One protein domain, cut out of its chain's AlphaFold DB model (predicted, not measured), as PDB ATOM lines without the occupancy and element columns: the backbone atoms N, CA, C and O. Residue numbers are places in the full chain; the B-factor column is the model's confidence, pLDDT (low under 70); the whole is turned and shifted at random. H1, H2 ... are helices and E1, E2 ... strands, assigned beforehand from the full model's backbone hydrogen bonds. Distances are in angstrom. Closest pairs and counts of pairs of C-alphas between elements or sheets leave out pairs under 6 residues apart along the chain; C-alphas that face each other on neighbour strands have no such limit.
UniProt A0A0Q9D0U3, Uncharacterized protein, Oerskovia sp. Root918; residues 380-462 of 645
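This is residues 380 to 462 of the 645 residues of an uncharacterized protein of Oerskovia sp. Root918 (UniProt A0A0Q9D0U3). Two small sheets follow each other along an elongated domain: a twisted four-stranded sheet, with H3 beyond it at one end of the length, and a pair of parallel strands, E1 and E2, with H2 beyond them at the other end. Residues 403 to 411, of which 409 to 411 belong to H2, stick out at the H2 end, while H1 lies by the ends of E4 and E5 where the chain turns between them. The printed part has 83 residues, with three named helices and six named strands in the order E1 H1 H2 E2 E3 E4 E5 H3 E6; its class is mixed, helices and strands. The larger sheet has the order E5 E4 E3 E6 and is mixed. The whole is only just compact, close to loose, with a radius of gyration of the C-alphas of 13.8 A and spans of 43 by 25 by 16 A.

Residues 380 to 381 pair antiparallel with residues 384 to 385 of E1, residues 384 to 387. E1, H1 at residues 391 to 396, H2 at 409 to 413 and E2 at 416 to 420 form a strand-helix-strand unit, two parallel neighbour strands with helices between. N 385 and O 416 are within hydrogen-bond range, 2.8 A. E3, residues 424 to 427, E4, 432 to 436, and E5, 439 to 443, form a meander, each strand the antiparallel neighbour of the one before; E3 and E4 are a hairpin, as are E4 and E5. N 425 and O 433 are 2.8 A apart, and N 434 and O 441 2.8 A. H1 only grazes this sheet with residues 392 to 396; its closest C-alphas to E4 are those of Asp 396 and Ala 436, 4.4 A. H3, residues 446 to 451, only grazes it with residues 446 to 449. E6, residues 459 to 461, is parallel to E3, with N 426 and O 459 at 2.8 A. E5, H3 and E6 form a split strand-helix-strand unit, with E4 and E3 between its strands, and a right-handed crossover. E1 and E3 are apart. In H1, H2 and H3 every O i to N i+4 pair is within hydrogen-bond range.

E1 begins at C-alpha 384, (-12.264, -84.252, -78.912). E2 is 12.6 A long, E4 13.7 A and E5 12.8 A. H3 begins at C-alpha 446, (-13.927, -105.508, -90.023), and E6 ends at C-alpha 461, (-11.204, -93.332, -78.982).

The two C-alphas farthest apart, those of Ala 410 and Ala 451, are 44.2 A apart. The printed part has no cut. The link from H1 to H2 is long, with 12 residues. No printed residue is under 70 in pLDDT.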
ATOM      1  N   VAL A 380     -17.529 -86.809 -75.859       96.81
ATOM      2  CA  VAL A 380     -16.184 -86.300 -75.621       96.81
ATOM      3  C   VAL A 380     -15.242 -87.426 -75.235       96.81
ATOM      4  O   VAL A 380     -15.452 -88.150 -74.260       96.81
ATOM      5  N   ASP A 381     -14.160 -87.547 -75.993       95.50
ATOM      6  CA  ASP A 381     -13.058 -88.442 -75.677       95.50
ATOM      7  C   ASP A 381     -11.728 -87.771 -75.978       95.50
ATOM      8  O   ASP A 381     -11.561 -87.157 -77.027       95.50
ATOM      9  N   SER A 382     -10.781 -87.873 -75.045       92.31
ATOM     10  CA  SER A 382      -9.434 -87.319 -75.222       92.31
ATOM     11  C   SER A 382      -9.432 -85.836 -75.645       92.31
ATOM     12  O   SER A 382      -8.570 -85.393 -76.400       92.31
ATOM     13  N   ASN A 383     -10.394 -85.056 -75.138       93.94
ATOM     14  CA  ASN A 383     -10.668 -83.652 -75.467       93.94
ATOM     15  C   ASN A 383     -11.195 -83.362 -76.882       93.94
ATOM     16  O   ASN A 383     -11.289 -82.193 -77.268       93.94
ATOM     17  N   TYR A 384     -11.565 -84.392 -77.642       96.06
ATOM     18  CA  TYR A 384     -12.264 -84.252 -78.912       96.06
ATOM     19  C   TYR A 384     -13.769 -84.368 -78.712       96.06
ATOM     20  O   TYR A 384     -14.239 -85.297 -78.066       96.06
ATOM     21  N   ARG A 385     -14.527 -83.448 -79.310       96.62
ATOM     22  CA  ARG A 385     -15.991 -83.499 -79.391       96.62
ATOM     23  C   ARG A 385     -16.409 -84.170 -80.701       96.62
ATOM     24  O   ARG A 385     -16.256 -83.585 -81.773       96.62
ATOM     25  N   LEU A 386     -16.934 -85.389 -80.607       97.81
ATOM     26  CA  LEU A 386     -17.498 -86.142 -81.721       97.81
ATOM     27  C   LEU A 386     -19.008 -85.915 -81.762       97.81
ATOM     28  O   LEU A 386     -19.710 -86.249 -80.807       97.81
ATOM     29  N   ARG A 387     -19.521 -85.331 -82.848       97.81
ATOM     30  CA  ARG A 387     -20.958 -85.030 -82.972       97.81
ATOM     31  C   ARG A 387     -21.767 -86.327 -82.942       97.81
ATOM     32  O   ARG A 387     -21.510 -87.215 -83.745       97.81
ATOM     33  N   ALA A 388     -22.775 -86.399 -82.078       97.56
ATOM     34  CA  ALA A 388     -23.770 -87.462 -82.121       97.56
ATOM     35  C   ALA A 388     -24.863 -87.090 -83.144       97.56
ATOM     36  O   ALA A 388     -25.516 -86.060 -82.961       97.56
ATOM     37  N   PRO A 389     -25.086 -87.881 -84.210       96.50
ATOM     38  CA  PRO A 389     -26.056 -87.542 -85.256       96.50
ATOM     39  C   PRO A 389     -27.518 -87.666 -84.806       96.50
ATOM     40  O   PRO A 389     -28.409 -87.120 -85.450       96.50
ATOM     41  N   SER A 390     -27.794 -88.387 -83.715       96.75
ATOM     42  CA  SER A 390     -29.149 -88.582 -83.197       96.75
ATOM     43  C   SER A 390     -29.147 -88.940 -81.711       96.75
ATOM     44  O   SER A 390     -28.146 -89.410 -81.167       96.75
ATOM     45  N   CYS A 391     -30.299 -88.793 -81.054       96.75
ATOM     46  CA  CYS A 391     -30.475 -89.280 -79.684       96.75
ATOM     47  C   CYS A 391     -30.460 -90.811 -79.581       96.75
ATOM     48  O   CYS A 391     -30.133 -91.328 -78.516       96.75
ATOM     49  N   GLN A 392     -30.731 -91.533 -80.675       97.19
ATOM     50  CA  GLN A 392     -30.525 -92.981 -80.715       97.19
ATOM     51  C   GLN A 392     -29.036 -93.320 -80.577       97.19
ATOM     52  O   GLN A 392     -28.697 -94.171 -79.766       97.19
ATOM     53  N   MET A 393     -28.141 -92.592 -81.262       96.75
ATOM     54  CA  MET A 393     -26.692 -92.777 -81.089       96.75
ATOM     55  C   MET A 393     -26.258 -92.498 -79.643       96.75
ATOM     56  O   MET A 393     -25.432 -93.211 -79.082       96.75
ATOM     57  N   VAL A 394     -26.841 -91.474 -79.009       97.31
ATOM     58  CA  VAL A 394     -26.588 -91.178 -77.591       97.31
ATOM     59  C   VAL A 394     -27.016 -92.353 -76.704       97.31
ATOM     60  O   VAL A 394     -26.244 -92.770 -75.842       97.31
ATOM     61  N   ALA A 395     -28.204 -92.920 -76.936       96.69
ATOM     62  CA  ALA A 395     -28.719 -94.077 -76.200       96.69
ATOM     63  C   ALA A 395     -27.908 -95.360 -76.453       96.69
ATOM     64  O   ALA A 395     -27.658 -96.127 -75.522       96.69
ATOM     65  N   ASP A 396     -27.432 -95.575 -77.681       96.19
ATOM     66  CA  ASP A 396     -26.572 -96.707 -78.029       96.19
ATOM     67  C   ASP A 396     -25.279 -96.696 -77.208       96.19
ATOM     68  O   ASP A 396     -24.865 -97.737 -76.701       96.19
ATOM     69  N   TYR A 397     -24.715 -95.507 -76.982       95.56
ATOM     70  CA  TYR A 397     -23.565 -95.267 -76.105       95.56
ATOM     71  C   TYR A 397     -23.935 -95.109 -74.614       95.56
ATOM     72  O   TYR A 397     -23.127 -94.625 -73.820       95.56
ATOM     73  N   GLY A 398     -25.141 -95.518 -74.204       93.38
ATOM     74  CA  GLY A 398     -25.584 -95.528 -72.802       93.38
ATOM     75  C   GLY A 398     -25.889 -94.144 -72.209       93.38
ATOM     76  O   GLY A 398     -25.968 -93.994 -70.988       93.38
ATOM     77  N   GLY A 399     -26.022 -93.119 -73.050       93.69
ATOM     78  CA  GLY A 399     -26.386 -91.758 -72.663       93.69
ATOM     79  C   GLY A 399     -27.891 -91.476 -72.733       93.69
ATOM     80  O   GLY A 399     -28.693 -92.307 -73.144       93.69
ATOM     81  N   SER A 400     -28.267 -90.249 -72.366       94.56
ATOM     82  CA  SER A 400     -29.623 -89.704 -72.509       94.56
ATOM     83  C   SER A 400     -29.535 -88.269 -73.021       94.56
ATOM     84  O   SER A 400     -28.757 -87.479 -72.493       94.56
ATOM     85  N   CYS A 401     -30.345 -87.912 -74.023       94.81
ATOM     86  CA  CYS A 401     -30.456 -86.530 -74.500       94.81
ATOM     87  C   CYS A 401     -31.175 -85.593 -73.511       94.81
ATOM     88  O   CYS A 401     -31.074 -84.374 -73.667       94.81
ATOM     89  N   GLY A 402     -31.912 -86.135 -72.534       92.88
ATOM     90  CA  GLY A 402     -32.620 -85.344 -71.521       92.88
ATOM     91  C   GLY A 402     -31.697 -84.791 -70.433       92.88
ATOM     92  O   GLY A 402     -31.905 -83.680 -69.964       92.88
ATOM     93  N   ASP A 403     -30.624 -85.522 -70.112       90.88
ATOM     94  CA  ASP A 403     -29.773 -85.261 -68.943       90.88
ATOM     95  C   ASP A 403     -28.359 -84.820 -69.347       90.88
ATOM     96  O   ASP A 403     -27.356 -85.348 -68.857       90.88
ATOM     97  N   LEU A 404     -28.267 -83.892 -70.301       96.12
ATOM     98  CA  LEU A 404     -26.988 -83.397 -70.807       96.12
ATOM     99  C   LEU A 404     -26.558 -82.114 -70.103       96.12
ATOM    100  O   LEU A 404     -27.361 -81.212 -69.865       96.12
ATOM    101  N   VAL A 405     -25.257 -82.008 -69.843       96.38
ATOM    102  CA  VAL A 405     -24.645 -80.753 -69.406       96.38
ATOM    103  C   VAL A 405     -24.468 -79.844 -70.620       96.38
ATOM    104  O   VAL A 405     -23.773 -80.203 -71.576       96.38
ATOM    105  N   ASN A 406     -25.083 -78.662 -70.575       94.12
ATOM    106  CA  ASN A 406     -24.805 -77.583 -71.519       94.12
ATOM    107  C   ASN A 406     -23.502 -76.912 -71.079       94.12
ATOM    108  O   ASN A 406     -23.447 -76.385 -69.971       94.12
ATOM    109  N   LEU A 407     -22.452 -76.947 -71.901       91.88
ATOM    110  CA  LEU A 407     -21.213 -76.222 -71.591       91.88
ATOM    111  C   LEU A 407     -21.408 -74.714 -71.798       91.88
ATOM    112  O   LEU A 407     -22.367 -74.294 -72.432       91.88
ATOM    113  N   SER A 408     -20.491 -73.876 -71.311       85.75
ATOM    114  CA  SER A 408     -20.412 -72.488 -71.786       85.75
ATOM    115  C   SER A 408     -19.763 -72.425 -73.174       85.75
ATOM    116  O   SER A 408     -19.018 -73.327 -73.561       85.75
ATOM    117  N   ALA A 409     -19.982 -71.338 -73.922       82.00
ATOM    118  CA  ALA A 409     -19.343 -71.146 -75.230       82.00
ATOM    119  C   ALA A 409     -17.803 -71.194 -75.136       82.00
ATOM    120  O   ALA A 409     -17.137 -71.787 -75.985       82.00
ATOM    121  N   ALA A 410     -17.241 -70.641 -74.055       79.88
ATOM    122  CA  ALA A 410     -15.811 -70.699 -73.777       79.88
ATOM    123  C   ALA A 410     -15.341 -72.140 -73.529       79.88
ATOM    124  O   ALA A 410     -14.387 -72.586 -74.162       79.88
ATOM    125  N   GLN A 411     -16.040 -72.903 -72.684       87.56
ATOM    126  CA  GLN A 411     -15.704 -74.306 -72.410       87.56
ATOM    127  C   GLN A 411     -15.813 -75.179 -73.663       87.56
ATOM    128  O   GLN A 411     -14.922 -75.976 -73.942       87.56
ATOM    129  N   TRP A 412     -16.870 -74.997 -74.453       91.12
ATOM    130  CA  TRP A 412     -17.064 -75.708 -75.715       91.12
ATOM    131  C   TRP A 412     -15.914 -75.463 -76.705       91.12
ATOM    132  O   TRP A 412     -15.446 -76.400 -77.352       91.12
ATOM    133  N   SER A 413     -15.409 -74.224 -76.778       88.31
ATOM    134  CA  SER A 413     -14.294 -73.846 -77.660       88.31
ATOM    135  C   SER A 413     -12.938 -74.450 -77.271       88.31
ATOM    136  O   SER A 413     -12.064 -74.584 -78.126       88.31
ATOM    137  N   LEU A 414     -12.765 -74.867 -76.009       88.56
ATOM    138  CA  LEU A 414     -11.541 -75.529 -75.537       88.56
ATOM    139  C   LEU A 414     -11.426 -76.979 -76.039       88.56
ATOM    140  O   LEU A 414     -10.331 -77.550 -76.019       88.56
ATOM    141  N   LEU A 415     -12.536 -77.576 -76.486       93.06
ATOM    142  CA  LEU A 415     -12.591 -78.943 -76.997       93.06
ATOM    143  C   LEU A 415     -12.408 -78.970 -78.520       93.06
ATOM    144  O   LEU A 415     -13.103 -78.285 -79.280       93.06
ATOM    145  N   SER A 416     -11.487 -79.815 -78.983       96.06
ATOM    146  CA  SER A 416     -11.158 -79.949 -80.401       96.06
ATOM    147  C   SER A 416     -12.286 -80.639 -81.163       96.06
ATOM    148  O   SER A 416     -12.853 -81.624 -80.702       96.06
ATOM    149  N   GLN A 417     -12.624 -80.144 -82.350       95.94
ATOM    150  CA  GLN A 417     -13.637 -80.790 -83.180       95.94
ATOM    151  C   GLN A 417     -13.127 -82.145 -83.690       95.94
ATOM    152  O   GLN A 417     -12.059 -82.218 -84.295       95.94
ATOM    153  N   GLY A 418     -13.893 -83.205 -83.431       94.88
ATOM    154  CA  GLY A 418     -13.659 -84.546 -83.957       94.88
ATOM    155  C   GLY A 418     -14.584 -84.890 -85.135       94.88
ATOM    156  O   GLY A 418     -15.426 -84.074 -85.529       94.88
ATOM    157  N   PRO A 419     -14.440 -86.101 -85.700       94.81
ATOM    158  CA  PRO A 419     -15.385 -86.639 -86.679       94.81
ATOM    159  C   PRO A 419     -16.777 -86.873 -86.065       94.81
ATOM    160  O   PRO A 419     -16.975 -86.766 -84.854       94.81
ATOM    161  N   GLU A 420     -17.762 -87.200 -86.904       95.94
ATOM    162  CA  GLU A 420     -19.059 -87.686 -86.417       95.94
ATOM    163  C   GLU A 420     -18.894 -89.028 -85.686       95.94
ATOM    164  O   GLU A 420     -18.060 -89.849 -86.079       95.94
ATOM    165  N   LEU A 421     -19.672 -89.222 -84.618       96.44
ATOM    166  CA  LEU A 421     -19.689 -90.440 -83.814       96.44
ATOM    167  C   LEU A 421     -20.356 -91.588 -84.582       96.44
ATOM    168  O   LEU A 421     -21.487 -91.451 -85.050       96.44
ATOM    169  N   THR A 422     -19.681 -92.731 -84.663       95.81
ATOM    170  CA  THR A 422     -20.147 -93.930 -85.374       95.81
ATOM    171  C   THR A 422     -20.542 -95.057 -84.418       95.81
ATOM    172  O   THR A 422     -20.065 -95.125 -83.288       95.81
ATOM    173  N   SER A 423     -21.375 -96.000 -84.871       95.06
ATOM    174  CA  SER A 423     -21.721 -97.201 -84.083       95.06
ATOM    175  C   SER A 423     -20.576 -98.217 -84.008       95.06
ATOM    176  O   SER A 423     -20.496 -98.973 -83.047       95.06
ATOM    177  N   ALA A 424     -19.684 -98.251 -85.003       95.44
ATOM    178  CA  ALA A 424     -18.454 -99.037 -84.945       95.44
ATOM    179  C   ALA A 424     -17.305 -98.194 -84.385       95.44
ATOM    180  O   ALA A 424     -17.237 -96.986 -84.618       95.44
ATOM    181  N   TYR A 425     -16.403 -98.828 -83.646       92.38
ATOM    182  CA  TYR A 425     -15.416 -98.142 -82.829       92.38
ATOM    183  C   TYR A 425     -14.127 -98.961 -82.672       92.38
ATOM    184  O   TYR A 425     -14.180-100.127 -82.288       92.38
ATOM    185  N   GLY A 426     -12.975 -98.345 -82.931       94.19
ATOM    186  CA  GLY A 426     -11.651 -98.921 -82.700       94.19
ATOM    187  C   GLY A 426     -10.984 -98.352 -81.445       94.19
ATOM    188  O   GLY A 426     -10.984 -97.144 -81.240       94.19
ATOM    189  N   THR A 427     -10.363 -99.179 -80.611       93.12
ATOM    190  CA  THR A 427      -9.587 -98.689 -79.465       93.12
ATOM    191  C   THR A 427      -8.147 -98.361 -79.842       93.12
ATOM    192  O   THR A 427      -7.618 -98.854 -80.840       93.12
ATOM    193  N   THR A 428      -7.473 -97.567 -79.011       88.94
ATOM    194  CA  THR A 428      -6.036 -97.278 -79.139       88.94
ATOM    195  C   THR A 428      -5.153 -98.534 -79.153       88.94
ATOM    196  O   THR A 428      -4.124 -98.544 -79.820       88.94
ATOM    197  N   ASN A 429      -5.576 -99.612 -78.487       89.06
ATOM    198  CA  ASN A 429      -4.920-100.925 -78.505       89.06
ATOM    199  C   ASN A 429      -5.365-101.838 -79.667       89.06
ATOM    200  O   ASN A 429      -5.088-103.039 -79.645       89.06
ATOM    201  N   GLY A 430      -6.073-101.310 -80.670       90.06
ATOM    202  CA  GLY A 430      -6.441-102.044 -81.883       90.06
ATOM    203  C   GLY A 430      -7.626-103.000 -81.735       90.06
ATOM    204  O   GLY A 430      -7.825-103.855 -82.597       90.06
ATOM    205  N   LYS A 431      -8.423-102.890 -80.664       94.56
ATOM    206  CA  LYS A 431      -9.669-103.660 -80.533       94.56
ATOM    207  C   LYS A 431     -10.757-103.011 -81.378       94.56
ATOM    208  O   LYS A 431     -10.784-101.792 -81.491       94.56
ATOM    209  N   LEU A 432     -11.682-103.801 -81.907       96.69
ATOM    210  CA  LEU A 432     -12.818-103.303 -82.679       96.69
ATOM    211  C   LEU A 432     -14.116-103.660 -81.961       96.69
ATOM    212  O   LEU A 432     -14.297-104.791 -81.522       96.69
ATOM    213  N   PHE A 433     -15.027-102.707 -81.849       97.25
ATOM    214  CA  PHE A 433     -16.325-102.877 -81.217       97.25
ATOM    215  C   PHE A 433     -17.439-102.305 -82.084       97.25
ATOM    216  O   PHE A 433     -17.235-101.395 -82.883       97.25
ATOM    217  N   TYR A 434     -18.640-102.816 -81.860       97.38
ATOM    218  CA  TYR A 434     -19.895-102.259 -82.323       97.38
ATOM    219  C   TYR A 434     -20.785-101.959 -81.115       97.38
ATOM    220  O   TYR A 434     -20.967-102.804 -80.232       97.38
ATOM    221  N   VAL A 435     -21.325-100.750 -81.066       96.12
ATOM    222  CA  VAL A 435     -22.122-100.225 -79.963       96.12
ATOM    223  C   VAL A 435     -23.566-100.067 -80.425       96.12
ATOM    224  O   VAL A 435     -23.833 -99.399 -81.420       96.12
ATOM    225  N   ALA A 436     -24.487-100.703 -79.701       95.94
ATOM    226  CA  ALA A 436     -25.926-100.608 -79.940       95.94
ATOM    227  C   ALA A 436     -26.707-100.993 -78.680       95.94
ATOM    228  O   ALA A 436     -26.367-101.990 -78.021       95.94
ATOM    229  N   GLY A 437     -27.760-100.230 -78.369       95.06
ATOM    230  CA  GLY A 437     -28.648-100.479 -77.230       95.06
ATOM    231  C   GLY A 437     -27.928-100.472 -75.879       95.06
ATOM    232  O   GLY A 437     -28.143-101.369 -75.065       95.06
ATOM    233  N   GLY A 438     -27.001 -99.535 -75.665       95.69
ATOM    234  CA  GLY A 438     -26.240 -99.420 -74.418       95.69
ATOM    235  C   GLY A 438     -25.250-100.562 -74.179       95.69
ATOM    236  O   GLY A 438     -24.824-100.766 -73.049       95.69
ATOM    237  N   THR A 439     -24.905-101.344 -75.205       96.38
ATOM    238  CA  THR A 439     -24.040-102.528 -75.093       96.38
ATOM    239  C   THR A 439     -22.921-102.463 -76.125       96.38
ATOM    240  O   THR A 439     -23.179-102.191 -77.300       96.38
ATOM    241  N   ARG A 440     -21.689-102.791 -75.715       96.25
ATOM    242  CA  ARG A 440     -20.547-102.952 -76.629       96.25
ATOM    243  C   ARG A 440     -20.363-104.416 -77.017       96.25
ATOM    244  O   ARG A 440     -20.365-105.298 -76.163       96.25
ATOM    245  N   ARG A 441     -20.187-104.687 -78.305       97.69
ATOM    246  CA  ARG A 441     -19.942-106.025 -78.856       97.69
ATOM    247  C   ARG A 441     -18.615-106.000 -79.563       97.69
ATOM    248  O   ARG A 441     -18.434-105.231 -80.497       97.69
ATOM    249  N   GLU A 442     -17.676-106.795 -79.090       97.81
ATOM    250  CA  GLU A 442     -16.371-106.844 -79.722       97.81
ATOM    251  C   GLU A 442     -16.458-107.574 -81.060       97.81
ATOM    252  O   GLU A 442     -17.051-108.648 -81.137       97.81
ATOM    253  N   ALA A 443     -15.886-106.995 -82.106       97.88
ATOM    254  CA  ALA A 443     -15.803-107.598 -83.422       97.88
ATOM    255  C   ALA A 443     -14.417-108.210 -83.632       97.88
ATOM    256  O   ALA A 443     -13.401-107.595 -83.314       97.88
ATOM    257  N   PHE A 444     -14.378-109.417 -84.196       97.31
ATOM    258  CA  PHE A 444     -13.122-110.112 -84.496       97.31
ATOM    259  C   PHE A 444     -12.265-109.351 -85.516       97.31
ATOM    260  O   PHE A 444     -11.058-109.208 -85.337       97.31
ATOM    261  N   ASP A 445     -12.896-108.852 -86.577       95.81
ATOM    262  CA  ASP A 445     -12.295-108.007 -87.604       95.81
ATOM    263  C   ASP A 445     -13.389-107.198 -88.327       95.81
ATOM    264  O   ASP A 445     -14.589-107.408 -88.125       95.81
ATOM    265  N   ALA A 446     -12.986-106.277 -89.206       95.25
ATOM    266  CA  ALA A 446     -13.927-105.508 -90.023       95.25
ATOM    267  C   ALA A 446     -14.781-106.406 -90.940       95.25
ATOM    268  O   ALA A 446     -15.946-106.102 -91.184       95.25
ATOM    269  N   ALA A 447     -14.239-107.537 -91.406       96.00
ATOM    270  CA  ALA A 447     -14.983-108.501 -92.214       96.00
ATOM    271  C   ALA A 447     -16.125-109.166 -91.425       96.00
ATOM    272  O   ALA A 447     -17.140-109.528 -92.015       96.00
ATOM    273  N   SER A 448     -15.995-109.289 -90.102       97.06
ATOM    274  CA  SER A 448     -17.047-109.798 -89.220       97.06
ATOM    275  C   SER A 448     -18.216-108.826 -89.097       97.06
ATOM    276  O   SER A 448     -19.361-109.269 -89.076       97.06
ATOM    277  N   LEU A 449     -17.948-107.515 -89.097       97.38
ATOM    278  CA  LEU A 449     -18.997-106.493 -89.181       97.38
ATOM    279  C   LEU A 449     -19.716-106.570 -90.535       97.38
ATOM    280  O   LEU A 449     -20.936-106.729 -90.574       97.38
ATOM    281  N   THR A 450     -18.961-106.554 -91.639       96.44
ATOM    282  CA  THR A 450     -19.524-106.618 -92.998       96.44
ATOM    283  C   THR A 450     -20.359-107.884 -93.214       96.44
ATOM    284  O   THR A 450     -21.432-107.812 -93.807       96.44
ATOM    285  N   ALA A 451     -19.914-109.037 -92.700       94.25
ATOM    286  CA  ALA A 451     -20.640-110.306 -92.806       94.25
ATOM    287  C   ALA A 451     -22.021-110.279 -92.125       94.25
ATOM    288  O   ALA A 451     -22.893-111.058 -92.497       94.25
ATOM    289  N   GLN A 452     -22.231-109.381 -91.158       95.50
ATOM    290  CA  GLN A 452     -23.519-109.164 -90.492       95.50
ATOM    291  C   GLN A 452     -24.264-107.921 -91.013       95.50
ATOM    292  O   GLN A 452     -25.251-107.501 -90.414       95.50
ATOM    293  N   GLY A 453     -23.804-107.314 -92.114       96.44
ATOM    294  CA  GLY A 453     -24.397-106.095 -92.671       96.44
ATOM    295  C   GLY A 453     -24.171-104.844 -91.815       96.44
ATOM    296  O   GLY A 453     -24.897-103.863 -91.962       96.44
ATOM    297  N   LEU A 454     -23.189-104.872 -90.911       96.38
ATOM    298  CA  LEU A 454     -22.869-103.765 -90.013       96.38
ATOM    299  C   LEU A 454     -21.790-102.850 -90.621       96.38
ATOM    300  O   LEU A 454     -20.907-103.329 -91.338       96.38
ATOM    301  N   PRO A 455     -21.820-101.536 -90.328       93.06
ATOM    302  CA  PRO A 455     -20.820-100.597 -90.824       93.06
ATOM    303  C   PRO A 455     -19.430-100.922 -90.267       93.06
ATOM    304  O   PRO A 455     -19.274-101.165 -89.073       93.06
ATOM    305  N   SER A 456     -18.414-100.889 -91.130       88.44
ATOM    306  CA  SER A 456     -17.011-101.143 -90.768       88.44
ATOM    307  C   SER A 456     -16.179 -99.869 -90.571       88.44
ATOM    308  O   SER A 456     -15.122 -99.918 -89.935       88.44
ATOM    309  N   LEU A 457     -16.654 -98.724 -91.083       89.81
ATOM    310  CA  LEU A 457     -16.065 -97.415 -90.806       89.81
ATOM    311  C   LEU A 457     -16.263 -97.076 -89.326       89.81
ATOM    312  O   LEU A 457     -17.384 -97.134 -88.823       89.81
ATOM    313  N   HIS A 458     -15.180 -96.713 -88.647       93.00
ATOM    314  CA  HIS A 458     -15.185 -96.488 -87.209       93.00
ATOM    315  C   HIS A 458     -14.313 -95.301 -86.806       93.00
ATOM    316  O   HIS A 458     -13.308 -94.996 -87.451       93.00
ATOM    317  N   ASN A 459     -14.677 -94.650 -85.702       91.88
ATOM    318  CA  ASN A 459     -13.785 -93.730 -85.002       91.88
ATOM    319  C   ASN A 459     -12.768 -94.496 -84.146       91.88
ATOM    320  O   ASN A 459     -13.009 -95.643 -83.767       91.88
ATOM    321  N   VAL A 460     -11.682 -93.817 -83.771       93.38
ATOM    322  CA  VAL A 460     -10.766 -94.259 -82.711       93.38
ATOM    323  C   VAL A 460     -10.900 -93.332 -81.501       93.38
ATOM    324  O   VAL A 460     -11.011 -92.120 -81.649       93.38
ATOM    325  N   LEU A 461     -10.922 -93.912 -80.309       92.75
ATOM    326  CA  LEU A 461     -11.204 -93.332 -78.982       92.75
ATOM    327  C   LEU A 461     -10.299 -94.068 -77.986       92.75
ATOM    328  O   LEU A 461      -9.804 -95.165 -78.272       92.75
ATOM    329  N   SER A 462     -10.147 -93.510 -76.793       92.75
ATOM    330  CA  SER A 462      -9.443 -94.133 -75.674       92.75
ATOM    331  C   SER A 462     -10.095 -95.442 -75.212       92.75
ATOM    332  O   SER A 462     -11.304 -95.630 -75.350       92.75
TER     333      SER A 462